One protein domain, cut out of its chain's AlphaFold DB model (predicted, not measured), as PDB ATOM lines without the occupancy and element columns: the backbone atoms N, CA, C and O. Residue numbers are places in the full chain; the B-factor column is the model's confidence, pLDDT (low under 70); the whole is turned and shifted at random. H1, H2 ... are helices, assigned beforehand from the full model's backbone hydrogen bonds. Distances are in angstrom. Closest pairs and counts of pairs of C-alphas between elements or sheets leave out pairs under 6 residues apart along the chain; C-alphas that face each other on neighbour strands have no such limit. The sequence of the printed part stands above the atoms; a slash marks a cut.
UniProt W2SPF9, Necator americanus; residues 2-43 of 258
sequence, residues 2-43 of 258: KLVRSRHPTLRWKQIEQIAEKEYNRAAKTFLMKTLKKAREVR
ATOM      1  N   LYS A   2     -26.412 -28.784  86.730       96.88
ATOM      2  CA  LYS A   2     -27.216 -27.649  87.260       96.88
ATOM      3  C   LYS A   2     -27.770 -26.713  86.170       96.88
ATOM      4  O   LYS A   2     -28.954 -26.405  86.170       96.88
ATOM      5  N   LEU A   3     -26.928 -26.346  85.199       97.50
ATOM      6  CA  LEU A   3     -27.322 -25.508  84.060       97.50
ATOM      7  C   LEU A   3     -28.459 -26.137  83.233       97.50
ATOM      8  O   LEU A   3     -29.467 -25.489  82.980       97.50
ATOM      9  N   VAL A   4     -28.348 -27.419  82.884       98.06
ATOM     10  CA  VAL A   4     -29.396 -28.152  82.151       98.06
ATOM     11  C   VAL A   4     -30.676 -28.273  82.982       98.06
ATOM     12  O   VAL A   4     -31.758 -28.043  82.454       98.06
ATOM     13  N   ARG A   5     -30.570 -28.554  84.290       97.62
ATOM     14  CA  ARG A   5     -31.727 -28.605  85.204       97.62
ATOM     15  C   ARG A   5     -32.505 -27.288  85.212       97.62
ATOM     16  O   ARG A   5     -33.727 -27.332  85.201       97.62
ATOM     17  N   SER A   6     -31.813 -26.147  85.201       97.81
ATOM     18  CA  SER A   6     -32.467 -24.828  85.179       97.81
ATOM     19  C   SER A   6     -33.262 -24.569  83.893       97.81
ATOM     20  O   SER A   6     -34.309 -23.937  83.947       97.81
ATOM     21  N   ARG A   7     -32.808 -25.108  82.753       97.88
ATOM     22  CA  ARG A   7     -33.496 -25.003  81.452       97.88
ATOM     23  C   ARG A   7     -34.604 -26.045  81.277       97.88
ATOM     24  O   ARG A   7     -35.529 -25.830  80.503       97.88
ATOM     25  N   HIS A   8     -34.504 -27.172  81.982       96.62
ATOM     26  CA  HIS A   8     -35.421 -28.307  81.878       96.62
ATOM     27  C   HIS A   8     -35.872 -28.811  83.267       96.62
ATOM     28  O   HIS A   8     -35.530 -29.933  83.667       96.62
ATOM     29  N   PRO A   9     -36.647 -28.009  84.024       96.25
ATOM     30  CA  PRO A   9     -37.013 -28.307  85.413       96.25
ATOM     31  C   PRO A   9     -37.975 -29.498  85.570       96.25
ATOM     32  O   PRO A   9     -38.186 -29.980  86.682       96.25
ATOM     33  N   THR A  10     -38.539 -30.019  84.483       97.50
ATOM     34  CA  THR A  10     -39.456 -31.171  84.504       97.50
ATOM     35  C   THR A  10     -38.785 -32.496  84.129       97.50
ATOM     36  O   THR A  10     -39.340 -33.555  84.410       97.50
ATOM     37  N   LEU A  11     -37.579 -32.478  83.543       97.38
ATOM     38  CA  LEU A  11     -36.884 -33.705  83.136       97.38
ATOM     39  C   LEU A  11     -36.351 -34.497  84.333       97.38
ATOM     40  O   LEU A  11     -35.929 -33.928  85.345       97.38
ATOM     41  N   ARG A  12     -36.298 -35.826  84.181       97.75
ATOM     42  CA  ARG A  12     -35.680 -36.724  85.166       97.75
ATOM     43  C   ARG A  12     -34.162 -36.544  85.172       97.75
ATOM     44  O   ARG A  12     -33.554 -36.262  84.139       97.75
ATOM     45  N   TRP A  13     -33.525 -36.801  86.313       97.06
ATOM     46  CA  TRP A  13     -32.077 -36.623  86.477       97.06
ATOM     47  C   TRP A  13     -31.226 -37.377  85.447       97.06
ATOM     48  O   TRP A  13     -30.281 -36.795  84.925       97.06
ATOM     49  N   LYS A  14     -31.610 -38.601  85.063       97.44
ATOM     50  CA  LYS A  14     -30.914 -39.370  84.015       97.44
ATOM     51  C   LYS A  14     -30.930 -38.670  82.648       97.44
ATOM     52  O   LYS A  14     -29.936 -38.683  81.933       97.44
ATOM     53  N   GLN A  15     -32.037 -38.015  82.290       97.88
ATOM     54  CA  GLN A  15     -32.127 -37.235  81.048       97.88
ATOM     55  C   GLN A  15     -31.280 -35.959  81.147       97.88
ATOM     56  O   GLN A  15     -30.593 -35.588  80.198       97.88
ATOM     57  N   ILE A  16     -31.288 -35.308  82.315       98.44
ATOM     58  CA  ILE A  16     -30.462 -34.124  82.586       98.44
ATOM     59  C   ILE A  16     -28.974 -34.450  82.474       98.44
ATOM     60  O   ILE A  16     -28.219 -33.647  81.930       98.44
ATOM     61  N   GLU A  17     -28.548 -35.603  82.984       98.31
ATOM     62  CA  GLU A  17     -27.174 -36.087  82.877       98.31
ATOM     63  C   GLU A  17     -26.764 -36.281  81.416       98.31
ATOM     64  O   GLU A  17     -25.786 -35.677  80.983       98.31
ATOM     65  N   GLN A  18     -27.567 -37.003  80.627       98.12
ATOM     66  CA  GLN A  18     -27.303 -37.238  79.202       98.12
ATOM     67  C   GLN A  18     -27.197 -35.937  78.393       98.12
ATOM     68  O   GLN A  18     -26.300 -35.779  77.559       98.12
ATOM     69  N   ILE A  19     -28.095 -34.976  78.638       98.31
ATOM     70  CA  ILE A  19     -28.044 -33.666  77.975       98.31
ATOM     71  C   ILE A  19     -26.800 -32.895  78.430       98.31
ATOM     72  O   ILE A  19     -26.082 -32.344  77.595       98.31
ATOM     73  N   ALA A  20     -26.508 -32.883  79.733       98.50
ATOM     74  CA  ALA A  20     -25.353 -32.177  80.277       98.50
ATOM     75  C   ALA A  20     -24.030 -32.736  79.749       98.50
ATOM     76  O   ALA A  20     -23.156 -31.949  79.394       98.50
ATOM     77  N   GLU A  21     -23.891 -34.057  79.662       98.00
ATOM     78  CA  GLU A  21     -22.720 -34.710  79.079       98.00
ATOM     79  C   GLU A  21     -22.553 -34.304  77.609       98.00
ATOM     80  O   GLU A  21     -21.476 -33.863  77.202       98.00
ATOM     81  N   LYS A  22     -23.627 -34.374  76.811       97.81
ATOM     82  CA  LYS A  22     -23.598 -33.993  75.390       97.81
ATOM     83  C   LYS A  22     -23.219 -32.524  75.191       97.81
ATOM     84  O   LYS A  22     -22.394 -32.222  74.325       97.81
ATOM     85  N   GLU A  23     -23.814 -31.613  75.962       98.25
ATOM     86  CA  GLU A  23     -23.517 -30.178  75.894       98.25
ATOM     87  C   GLU A  23     -22.080 -29.876  76.326       98.25
ATOM     88  O   GLU A  23     -21.361 -29.182  75.603       98.25
ATOM     89  N   TYR A  24     -21.643 -30.438  77.457       98.19
ATOM     90  CA  TYR A  24     -20.289 -30.255  77.975       98.19
ATOM     91  C   TYR A  24     -19.246 -30.773  76.986       98.19
ATOM     92  O   TYR A  24     -18.355 -30.024  76.590       98.19
ATOM     93  N   ASN A  25     -19.398 -32.010  76.505       96.88
ATOM     94  CA  ASN A  25     -18.453 -32.616  75.570       96.88
ATOM     95  C   ASN A  25     -18.373 -31.832  74.254       96.88
ATOM     96  O   ASN A  25     -17.283 -31.635  73.716       96.88
ATOM     97  N   ARG A  26     -19.504 -31.324  73.743       97.50
ATOM     98  CA  ARG A  26     -19.522 -30.469  72.545       97.50
ATOM     99  C   ARG A  26     -18.784 -29.150  72.778       97.50
ATOM    100  O   ARG A  26     -17.982 -28.748  71.929       97.50
ATOM    101  N   ALA A  27     -19.050 -28.478  73.896       98.19
ATOM    102  CA  ALA A  27     -18.411 -27.211  74.237       98.19
ATOM    103  C   ALA A  27     -16.901 -27.388  74.471       98.19
ATOM    104  O   ALA A  27     -16.104 -26.683  73.853       98.19
ATOM    105  N   ALA A  28     -16.507 -28.385  75.267       97.38
ATOM    106  CA  ALA A  28     -15.115 -28.717  75.555       97.38
ATOM    107  C   ALA A  28     -14.338 -29.056  74.275       97.38
ATOM    108  O   ALA A  28     -13.294 -28.460  74.011       97.38
ATOM    109  N   LYS A  29     -14.887 -29.930  73.418       96.50
ATOM    110  CA  LYS A  29     -14.297 -30.251  72.109       96.50
ATOM    111  C   LYS A  29     -14.096 -28.999  71.258       96.50
ATOM    112  O   LYS A  29     -13.020 -28.804  70.699       96.50
ATOM    113  N   THR A  30     -15.111 -28.140  71.178       97.44
ATOM    114  CA  THR A  30     -15.039 -26.898  70.394       97.44
ATOM    115  C   THR A  30     -13.945 -25.973  70.916       97.44
ATOM    116  O   THR A  30     -13.152 -25.471  70.122       97.44
ATOM    117  N   PHE A  31     -13.880 -25.776  72.232       98.25
ATOM    118  CA  PHE A  31     -12.884 -24.920  72.864       98.25
ATOM    119  C   PHE A  31     -11.464 -25.442  72.622       98.25
ATOM    120  O   PHE A  31     -10.642 -24.730  72.049       98.25
ATOM    121  N   LEU A  32     -11.196 -26.709  72.954       97.44
ATOM    122  CA  LEU A  32      -9.874 -27.323  72.789       97.44
ATOM    123  C   LEU A  32      -9.405 -27.287  71.329       97.44
ATOM    124  O   LEU A  32      -8.273 -26.894  71.047       97.44
ATOM    125  N   MET A  33     -10.284 -27.643  70.386       96.69
ATOM    126  CA  MET A  33      -9.939 -27.639  68.964       96.69
ATOM    127  C   MET A  33      -9.681 -26.230  68.433       96.69
ATOM    128  O   MET A  33      -8.712 -26.038  67.701       96.69
ATOM    129  N   LYS A  34     -10.528 -25.246  68.767       97.88
ATOM    130  CA  LYS A  34     -10.332 -23.862  68.309       97.88
ATOM    131  C   LYS A  34      -9.038 -23.276  68.871       97.88
ATOM    132  O   LYS A  34      -8.290 -22.666  68.113       97.88
ATOM    133  N   THR A  35      -8.733 -23.532  70.140       98.31
ATOM    134  CA  THR A  35      -7.486 -23.089  70.776       98.31
ATOM    135  C   THR A  35      -6.258 -23.704  70.103       98.31
ATOM    136  O   THR A  35      -5.369 -22.968  69.682       98.31
ATOM    137  N   LEU A  36      -6.219 -25.031  69.914       97.75
ATOM    138  CA  LEU A  36      -5.089 -25.698  69.251       97.75
ATOM    139  C   LEU A  36      -4.919 -25.252  67.793       97.75
ATOM    140  O   LEU A  36      -3.791 -25.036  67.345       97.75
ATOM    141  N   LYS A  37      -6.020 -25.083  67.049       97.88
ATOM    142  CA  LYS A  37      -5.979 -24.553  65.677       97.88
ATOM    143  C   LYS A  37      -5.399 -23.147  65.658       97.88
ATOM    144  O   LYS A  37      -4.444 -22.907  64.926       97.88
ATOM    145  N   LYS A  38      -5.890 -22.257  66.526       98.50
ATOM    146  CA  LYS A  38      -5.394 -20.883  66.592       98.50
ATOM    147  C   LYS A  38      -3.916 -20.825  66.977       98.50
ATOM    148  O   LYS A  38      -3.154 -20.084  66.364       98.50
ATOM    149  N   ALA A  39      -3.489 -21.640  67.939       98.19
ATOM    150  CA  ALA A  39      -2.088 -21.726  68.341       98.19
ATOM    151  C   ALA A  39      -1.190 -22.159  67.165       98.19
ATOM    152  O   ALA A  39      -0.158 -21.538  66.899       98.19
ATOM    153  N   ARG A  40      -1.629 -23.158  66.387       97.38
ATOM    154  CA  ARG A  40      -0.942 -23.607  65.166       97.38
ATOM    155  C   ARG A  40      -0.922 -22.563  64.057       97.38
ATOM    156  O   ARG A  40       0.074 -22.492  63.351       97.38
ATOM    157  N   GLU A  41      -1.991 -21.797  63.872       97.88
ATOM    158  CA  GLU A  41      -2.032 -20.706  62.889       97.88
ATOM    159  C   GLU A  41      -1.018 -19.615  63.245       97.88
ATOM    160  O   GLU A  41      -0.260 -19.165  62.392       97.88
ATOM    161  N   VAL A  42      -0.967 -19.219  64.520       98.50
ATOM    162  CA  VAL A  42      -0.111 -18.119  64.989       98.50
ATOM    163  C   VAL A  42       1.357 -18.545  65.118       98.50
ATOM    164  O   VAL A  42       2.258 -17.719  64.964       98.50
ATOM    165  N   ARG A  43       1.628 -19.824  65.407       98.31
ATOM    166  CA  ARG A  43       2.980 -20.402  65.505       98.31
ATOM    167  C   ARG A  43       3.026 -21.765  64.802       98.31
ATOM    168  O   ARG A  43       2.979 -22.799  65.474       98.31
TER     169      ARG A  43
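Overview. This is residues 2 to 43 of the 258 residues of a protein of Necator americanus (UniProt W2SPF9). One long helix, H2, makes the length of this model, and a short helix, H1, folds back over its first part by way of residues 8 to 12 and crosses it. The rest of H2 sticks out as a bare arm, residues 24 to 42. The printed part has 42 residues, with two named helices in the order H1, H2 and no named strand; the class is all helix. It is extended, with a radius of gyration of the C-alphas of 14.9 A and spans of 47 by 14 by 9 A.

Arrangement. H1, residues 2 to 7, and H2, residues 13 to 42, touch, with 5 pairs of C-alphas within 8 A, and H2 touches H1 with residues 16 to 20 alone. The closest C-alphas of the two are those of Val 4 and Ala 20, 6.0 A apart. Their lines are only just about perpendicular, at 73 degrees. In H1 and H2 every O i to N i+4 pair is within hydrogen-bond range.

Along the chain. H1 begins at C-alpha 2 (-27.216, -27.649, 87.260) and measures 9.0 A from first to last C-alpha. H2 runs 42.7 A, from C-alpha 13 (-32.077, -36.623, 86.477) to C-alpha 42 (-0.111, -18.119, 64.989).

Size, cuts and confidence. The two C-alphas farthest apart, those of Thr 10 and Arg 43, are 47.7 A apart. The link from H1 to H2 is tight, and the printed part has no cut. No printed residue is under 70 in pLDDT.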